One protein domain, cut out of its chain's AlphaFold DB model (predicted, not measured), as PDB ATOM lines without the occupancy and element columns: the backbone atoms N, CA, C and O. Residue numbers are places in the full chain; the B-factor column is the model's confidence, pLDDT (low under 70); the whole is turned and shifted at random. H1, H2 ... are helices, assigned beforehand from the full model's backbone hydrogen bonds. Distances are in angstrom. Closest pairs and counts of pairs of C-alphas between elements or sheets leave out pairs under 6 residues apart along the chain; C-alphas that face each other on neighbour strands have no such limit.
ATOM      1  N   LYS A  16      -3.670 -12.358 -38.293       67.25
ATOM      2  CA  LYS A  16      -5.000 -12.729 -38.828       67.25
ATOM      3  C   LYS A  16      -5.159 -14.244 -39.028       67.25
ATOM      4  O   LYS A  16      -5.775 -14.699 -39.993       67.25
ATOM      5  N   ILE A  17      -4.578 -15.028 -38.124       70.88
ATOM      6  CA  ILE A  17      -4.686 -16.484 -38.125       70.88
ATOM      7  C   ILE A  17      -5.457 -16.886 -36.871       70.88
ATOM      8  O   ILE A  17      -5.002 -16.646 -35.750       70.88
ATOM      9  N   GLU A  18      -6.622 -17.503 -37.053       70.56
ATOM     10  CA  GLU A  18      -7.392 -18.075 -35.953       70.56
ATOM     11  C   GLU A  18      -7.064 -19.561 -35.840       70.56
ATOM     12  O   GLU A  18      -7.504 -20.395 -36.630       70.56
ATOM     13  N   ILE A  19      -6.254 -19.894 -34.838       69.31
ATOM     14  CA  ILE A  19      -5.914 -21.277 -34.519       69.31
ATOM     15  C   ILE A  19      -6.937 -21.790 -33.497       69.31
ATOM     16  O   ILE A  19      -7.007 -21.241 -32.389       69.31
ATOM     17  N   PRO A  20      -7.724 -22.838 -33.811       75.19
ATOM     18  CA  PRO A  20      -8.616 -23.464 -32.842       75.19
ATOM     19  C   PRO A  20      -7.854 -23.894 -31.582       75.19
ATOM     20  O   PRO A  20      -6.732 -24.391 -31.663       75.19
ATOM     21  N   LYS A  21      -8.469 -23.774 -30.397       73.06
ATOM     22  CA  LYS A  21      -7.819 -24.128 -29.113       73.06
ATOM     23  C   LYS A  21      -7.266 -25.561 -29.078       73.06
ATOM     24  O   LYS A  21      -6.265 -25.808 -28.418       73.06
ATOM     25  N   LYS A  22      -7.897 -26.494 -29.801       77.19
ATOM     26  CA  LYS A  22      -7.428 -27.882 -29.935       77.19
ATOM     27  C   LYS A  22      -6.113 -27.971 -30.721       77.19
ATOM     28  O   LYS A  22      -5.224 -28.714 -30.333       77.19
ATOM     29  N   ASN A  23      -5.947 -27.147 -31.754       79.69
ATOM     30  CA  ASN A  23      -4.750 -27.132 -32.596       79.69
ATOM     31  C   ASN A  23      -3.534 -26.534 -31.912       79.69
ATOM     32  O   ASN A  23      -2.414 -26.974 -32.161       79.69
ATOM     33  N   TRP A  24      -3.755 -25.610 -30.980       76.12
ATOM     34  CA  TRP A  24      -2.694 -25.139 -30.101       76.12
ATOM     35  C   TRP A  24      -2.017 -26.276 -29.350       76.12
ATOM     36  O   TRP A  24      -0.801 -26.273 -29.216       76.12
ATOM     37  N   LEU A  25      -2.782 -27.275 -28.918       80.94
ATOM     38  CA  LEU A  25      -2.255 -28.426 -28.200       80.94
ATOM     39  C   LEU A  25      -1.257 -29.207 -29.066       80.94
ATOM     40  O   LEU A  25      -0.154 -29.498 -28.616       80.94
ATOM     41  N   PHE A  26      -1.594 -29.430 -30.337       83.31
ATOM     42  CA  PHE A  26      -0.718 -30.110 -31.292       83.31
ATOM     43  C   PHE A  26       0.485 -29.261 -31.714       83.31
ATOM     44  O   PHE A  26       1.569 -29.805 -31.893       83.31
ATOM     45  N   LEU A  27       0.327 -27.937 -31.819       82.81
ATOM     46  CA  LEU A  27       1.406 -27.019 -32.203       82.81
ATOM     47  C   LEU A  27       2.354 -26.666 -31.049       82.81
ATOM     48  O   LEU A  27       3.505 -26.321 -31.301       82.81
ATOM     49  N   THR A  28       1.917 -26.766 -29.789       85.38
ATOM     50  CA  THR A  28       2.770 -26.426 -28.633       85.38
ATOM     51  C   THR A  28       4.045 -27.254 -28.588       85.38
ATOM     52  O   THR A  28       5.103 -26.726 -28.266       85.38
ATOM     53  N   LEU A  29       3.957 -28.530 -28.949       85.12
ATOM     54  CA  LEU A  29       5.068 -29.468 -28.916       85.12
ATOM     55  C   LEU A  29       6.156 -29.122 -29.956       85.12
ATOM     56  O   LEU A  29       7.295 -28.883 -29.549       85.12
ATOM     57  N   PRO A  30       5.846 -28.981 -31.262       84.50
ATOM     58  CA  PRO A  30       6.825 -28.535 -32.252       84.50
ATOM     59  C   PRO A  30       7.315 -27.098 -32.012       84.50
ATOM     60  O   PRO A  30       8.509 -26.840 -32.164       84.50
ATOM     61  N   ILE A  31       6.449 -26.170 -31.576       86.12
ATOM     62  CA  ILE A  31       6.870 -24.797 -31.230       86.12
ATOM     63  C   ILE A  31       7.851 -24.818 -30.055       86.12
ATOM     64  O   ILE A  31       8.861 -24.124 -30.087       86.12
ATOM     65  N   SER A  32       7.593 -25.634 -29.034       83.62
ATOM     66  CA  SER A  32       8.487 -25.781 -27.888       83.62
ATOM     67  C   SER A  32       9.859 -26.291 -28.324       83.62
ATOM     68  O   SER A  32      10.867 -25.714 -27.932       83.62
ATOM     69  N   ILE A  33       9.925 -27.310 -29.185       85.44
ATOM     70  CA  ILE A  33      11.197 -27.828 -29.718       85.44
ATOM     71  C   ILE A  33      11.967 -26.731 -30.466       85.44
ATOM     72  O   ILE A  33      13.161 -26.559 -30.218       85.44
ATOM     73  N   LEU A  34      11.282 -25.946 -31.306       84.81
ATOM     74  CA  LEU A  34      11.864 -24.791 -31.999       84.81
ATOM     75  C   LEU A  34      12.403 -23.737 -31.022       84.81
ATOM     76  O   LEU A  34      13.524 -23.268 -31.187       84.81
ATOM     77  N   VAL A  35      11.643 -23.386 -29.983       85.00
ATOM     78  CA  VAL A  35      12.072 -22.402 -28.978       85.00
ATOM     79  C   VAL A  35      13.273 -22.915 -28.180       85.00
ATOM     80  O   VAL A  35      14.227 -22.169 -27.991       85.00
ATOM     81  N   HIS A  36      13.280 -24.180 -27.754       86.00
ATOM     82  CA  HIS A  36      14.427 -24.768 -27.048       86.00
ATOM     83  C   HIS A  36      15.688 -24.797 -27.921       86.00
ATOM     84  O   HIS A  36      16.787 -24.591 -27.404       86.00
ATOM     85  N   LEU A  37      15.533 -24.999 -29.234       83.88
ATOM     86  CA  LEU A  37      16.629 -24.904 -30.196       83.88
ATOM     87  C   LEU A  37      17.148 -23.463 -30.327       83.88
ATOM     88  O   LEU A  37      18.355 -23.254 -30.263       83.88
ATOM     89  N   LEU A  38      16.257 -22.472 -30.436       82.62
ATOM     90  CA  LEU A  38      16.620 -21.049 -30.546       82.62
ATOM     91  C   LEU A  38      17.255 -20.484 -29.267       82.62
ATOM     92  O   LEU A  38      18.159 -19.660 -29.338       82.62
ATOM     93  N   VAL A  39      16.788 -20.920 -28.095       87.94
ATOM     94  CA  VAL A  39      17.296 -20.484 -26.781       87.94
ATOM     95  C   VAL A  39      18.584 -21.231 -26.395       87.94
ATOM     96  O   VAL A  39      19.274 -20.837 -25.459       87.94
ATOM     97  N   GLY A  40      18.918 -22.328 -27.081       79.81
ATOM     98  CA  GLY A  40      20.103 -23.148 -26.806       79.81
ATOM     99  C   GLY A  40      19.998 -24.032 -25.555       79.81
ATOM    100  O   GLY A  40      20.893 -24.832 -25.286       79.81
ATOM    101  N   LYS A  41      18.896 -23.957 -24.795       80.75
ATOM    102  CA  LYS A  41      18.615 -24.866 -23.672       80.75
ATOM    103  C   LYS A  41      17.901 -26.112 -24.181       80.75
ATOM    104  O   LYS A  41      16.679 -26.183 -24.184       80.75
ATOM    105  N   MET A  42      18.663 -27.109 -24.617       80.94
ATOM    106  CA  MET A  42      18.092 -28.343 -25.164       80.94
ATOM    107  C   MET A  42      17.589 -29.282 -24.059       80.94
ATOM    108  O   MET A  42      18.362 -29.728 -23.209       80.94
ATOM    109  N   THR A  43      16.304 -29.645 -24.110       83.50
ATOM    110  CA  THR A  43      15.750 -30.736 -23.286       83.50
ATOM    111  C   THR A  43      16.191 -32.101 -23.831       83.50
ATOM    112  O   THR A  43      16.544 -32.182 -25.011       83.50
ATOM    113  N   PRO A  44      16.135 -33.194 -23.041       81.56
ATOM    114  CA  PRO A  44      16.409 -34.542 -23.551       81.56
ATOM    115  C   PRO A  44      15.583 -34.880 -24.800       81.56
ATOM    116  O   PRO A  44      16.090 -35.472 -25.743       81.56
ATOM    117  N   MET A  45      14.334 -34.405 -24.861       80.25
ATOM    118  CA  MET A  45      13.463 -34.573 -26.024       80.25
ATOM    119  C   MET A  45      13.968 -33.808 -27.257       80.25
ATOM    120  O   MET A  45      13.986 -34.355 -28.356       80.25
ATOM    121  N   THR A  46      14.409 -32.560 -27.084       82.12
ATOM    122  CA  THR A  46      14.990 -31.745 -28.165       82.12
ATOM    123  C   THR A  46      16.310 -32.340 -28.663       82.12
ATOM    124  O   THR A  46      16.534 -32.383 -29.869       82.12
ATOM    125  N   LYS A  47      17.156 -32.854 -27.755       81.00
ATOM    126  CA  LYS A  47      18.404 -33.550 -28.112       81.00
ATOM    127  C   LYS A  47      18.121 -34.784 -28.967       81.00
ATOM    128  O   LYS A  47      18.698 -34.913 -30.038       81.00
ATOM    129  N   ASN A  48      17.158 -35.610 -28.556       82.31
ATOM    130  CA  ASN A  48      16.759 -36.806 -29.303       82.31
ATOM    131  C   ASN A  48      16.105 -36.475 -30.656       82.31
ATOM    132  O   ASN A  48      16.127 -37.296 -31.566       82.31
ATOM    133  N   PHE A  49      15.503 -35.291 -30.804       80.12
ATOM    134  CA  PHE A  49      14.969 -34.835 -32.090       80.12
ATOM    135  C   PHE A  49      16.070 -34.376 -33.058       80.12
ATOM    136  O   PHE A  49      15.969 -34.633 -34.257       80.12
ATOM    137  N   ILE A  50      17.106 -33.703 -32.548       79.94
ATOM    138  CA  ILE A  50      18.239 -33.194 -33.339       79.94
ATOM    139  C   ILE A  50      19.227 -34.308 -33.685       79.94
ATOM    140  O   ILE A  50      19.917 -34.214 -34.700       79.94
ATOM    141  N   ASP A  51      19.281 -35.365 -32.875       80.31
ATOM    142  CA  ASP A  51      20.135 -36.514 -33.138       80.31
ATOM    143  C   ASP A  51      19.843 -37.107 -34.528       80.31
ATOM    144  O   ASP A  51      18.732 -37.544 -34.844       80.31
ATOM    145  N   LEU A  52      20.854 -37.077 -35.393       67.19
ATOM    146  CA  LEU A  52      20.803 -37.585 -36.763       67.19
ATOM    147  C   LEU A  52      20.870 -39.115 -36.804       67.19
ATOM    148  O   LEU A  52      20.375 -39.702 -37.765       67.19
ATOM    149  N   GLN A  53      21.433 -39.756 -35.776       75.00
ATOM    150  CA  GLN A  53      21.728 -41.190 -35.769       75.00
ATOM    151  C   GLN A  53      20.589 -42.055 -35.195       75.00
ATOM    152  O   GLN A  53      20.677 -43.281 -35.244       75.00
ATOM    153  N   GLY A  54      19.484 -41.458 -34.724       71.69
ATOM    154  CA  GLY A  54      18.376 -42.201 -34.114       71.69
ATOM    155  C   GLY A  54      17.019 -41.485 -34.066       71.69
ATOM    156  O   GLY A  54      16.808 -40.414 -34.636       71.69
ATOM    157  N   HIS A  55      16.063 -42.130 -33.385       78.69
ATOM    158  CA  HIS A  55      14.758 -41.574 -32.989       78.69
ATOM    159  C   HIS A  55      13.795 -41.144 -34.120       78.69
ATOM    160  O   HIS A  55      13.037 -40.181 -33.985       78.69
ATOM    161  N   TYR A  56      13.727 -41.921 -35.206       78.31
ATOM    162  CA  TYR A  56      12.774 -41.706 -36.310       78.31
ATOM    163  C   TYR A  56      11.307 -41.670 -35.866       78.31
ATOM    164  O   TYR A  56      10.543 -40.855 -36.372       78.31
ATOM    165  N   VAL A  57      10.917 -42.481 -34.875       82.19
ATOM    166  CA  VAL A  57       9.552 -42.468 -34.315       82.19
ATOM    167  C   VAL A  57       9.200 -41.093 -33.748       82.19
ATOM    168  O   VAL A  57       8.121 -40.574 -34.017       82.19
ATOM    169  N   LEU A  58      10.127 -40.467 -33.015       83.00
ATOM    170  CA  LEU A  58       9.924 -39.136 -32.445       83.00
ATOM    171  C   LEU A  58       9.811 -38.076 -33.547       83.00
ATOM    172  O   LEU A  58       8.920 -37.230 -33.494       83.00
ATOM    173  N   LYS A  59      10.666 -38.149 -34.574       82.56
ATOM    174  CA  LYS A  59      10.626 -37.229 -35.723       82.56
ATOM    175  C   LYS A  59       9.311 -37.337 -36.490       82.56
ATOM    176  O   LYS A  59       8.684 -36.316 -36.759       82.56
ATOM    177  N   VAL A  60       8.873 -38.560 -36.787       86.88
ATOM    178  CA  VAL A  60       7.597 -38.836 -37.466       86.88
ATOM    179  C   VAL A  60       6.424 -38.357 -36.616       86.88
ATOM    180  O   VAL A  60       5.536 -37.689 -37.137       86.88
ATOM    181  N   LEU A  61       6.444 -38.610 -35.304       88.00
ATOM    182  CA  LEU A  61       5.417 -38.123 -34.385       88.00
ATOM    183  C   LEU A  61       5.327 -36.590 -34.413       88.00
ATOM    184  O   LEU A  61       4.241 -36.044 -34.580       88.00
ATOM    185  N   ILE A  62       6.459 -35.891 -34.309       86.12
ATOM    186  CA  ILE A  62       6.503 -34.423 -34.356       86.12
ATOM    187  C   ILE A  62       6.017 -33.897 -35.711       86.12
ATOM    188  O   ILE A  62       5.261 -32.928 -35.740       86.12
ATOM    189  N   LEU A  63       6.383 -34.550 -36.817       86.81
ATOM    190  CA  LEU A  63       5.880 -34.235 -38.160       86.81
ATOM    191  C   LEU A  63       4.360 -34.394 -38.253       86.81
ATOM    192  O   LEU A  63       3.681 -33.495 -38.744       86.81
ATOM    193  N   ILE A  64       3.807 -35.492 -37.735       88.56
ATOM    194  CA  ILE A  64       2.358 -35.727 -37.705       88.56
ATOM    195  C   ILE A  64       1.661 -34.661 -36.853       88.56
ATOM    196  O   ILE A  64       0.660 -34.095 -37.290       88.56
ATOM    197  N   LEU A  65       2.196 -34.337 -35.670       86.19
ATOM    198  CA  LEU A  65       1.648 -33.283 -34.807       86.19
ATOM    199  C   LEU A  65       1.692 -31.911 -35.483       86.19
ATOM    200  O   LEU A  65       0.735 -31.146 -35.365       86.19
ATOM    201  N   LEU A  66       2.769 -31.608 -36.209       86.69
ATOM    202  CA  LEU A  66       2.894 -30.377 -36.978       86.69
ATOM    203  C   LEU A  66       1.817 -30.313 -38.068       86.69
ATOM    204  O   LEU A  66       1.092 -29.325 -38.155       86.69
ATOM    205  N   VAL A  67       1.663 -31.378 -38.858       86.00
ATOM    206  CA  VAL A  67       0.669 -31.442 -39.938       86.00
ATOM    207  C   VAL A  67      -0.752 -31.350 -39.381       86.00
ATOM    208  O   VAL A  67      -1.539 -30.545 -39.869       86.00
ATOM    209  N   LEU A  68      -1.086 -32.099 -38.328       84.81
ATOM    210  CA  LEU A  68      -2.399 -32.030 -37.674       84.81
ATOM    211  C   LEU A  68      -2.661 -30.652 -37.053       84.81
ATOM    212  O   LEU A  68      -3.768 -30.118 -37.159       84.81
ATOM    213  N   GLY A  69      -1.634 -30.055 -36.448       81.56
ATOM    214  CA  GLY A  69      -1.675 -28.711 -35.887       81.56
ATOM    215  C   GLY A  69      -1.913 -27.628 -36.940       81.56
ATOM    216  O   GLY A  69      -2.631 -26.665 -36.667       81.56
ATOM    217  N   LEU A  70      -1.387 -27.807 -38.153       81.06
ATOM    218  CA  LEU A  70      -1.588 -26.896 -39.283       81.06
ATOM    219  C   LEU A  70      -2.870 -27.177 -40.082       81.06
ATOM    220  O   LEU A  70      -3.416 -26.260 -40.687       81.06
ATOM    221  N   LYS A  71      -3.384 -28.410 -40.067       79.44
ATOM    222  CA  LYS A  71      -4.530 -28.831 -40.890       79.44
ATOM    223  C   LYS A  71      -5.829 -28.078 -40.582       79.44
ATOM    224  O   LYS A  71      -6.564 -27.753 -41.503       79.44
ATOM    225  N   GLU A  72      -6.100 -27.768 -39.315       69.19
ATOM    226  CA  GLU A  72      -7.321 -27.040 -38.916       69.19
ATOM    227  C   GLU A  72      -7.082 -25.532 -38.724       69.19
ATOM    228  O   GLU A  72      -7.887 -24.855 -38.077       69.19
TER     229      GLU A  72
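What this domain is: This is residues 16 to 72 of the 83 residues of an uncharacterized protein of Candidatus Gottesmanbacteria bacterium CG_4_10_14_0_8_um_filter_37_24 (UniProt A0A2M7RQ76). Two long helices, H1 and H3, make a V, meeting near the start of H1 and the end of H3, while the short helix H2 lies across the open end of the V. H1 has a kink of 43 degrees near residue 28, beyond which it swings away from H3. The printed part has 57 residues with three named helices, in the order H1, H2, H3, and no named strand; the class is all helix. It is only just compact, close to loose, with a radius of gyration of the C-alphas of 12.2 A, and spans 36 by 24 by 14 A.

How they stand to each other: H1, residues 21 to 39, touches H3, residues 56 to 71, with its residues 23 to 30 alone. The closest C-alphas of the two are those of Asn 23 and Gly 69, 4.8 A apart. They run opposite ways at a steep tilt of 53 degrees. H2, residues 44 to 50, only just touches H1, with 3 pairs of C-alphas within 8 A, and H1 touches it with residues 33 to 37 alone. Their closest C-alphas are those of Ile 33 and Thr 46, 5.7 A apart, and their lines are about perpendicular, at 81 degrees. H2 and H3 only just touch, with 3 pairs within 8 A, and touch only at the corner; the closest C-alphas are those of Phe 49 and Lys 59, 6.1 A apart. In H2 and H3 every O i to N i+4 pair is within hydrogen-bond range; in H1, 11 of 15 are.

Where its parts are: H1 is 25.5 A from first to last C-alpha, beginning at C-alpha 21 (-7.819, -24.128, -29.113). H2 is 10.0 A long. H3 is 22.0 A long, ending at C-alpha 71 (-4.530, -28.831, -40.890).

The domain as a whole: The C-alphas of Lys 16 and Gln 53 are the two farthest apart, at 39.2 A. The printed part has no cut, and both links are tight. Confidence is under 70 at residues 16, 19, 52 and 72.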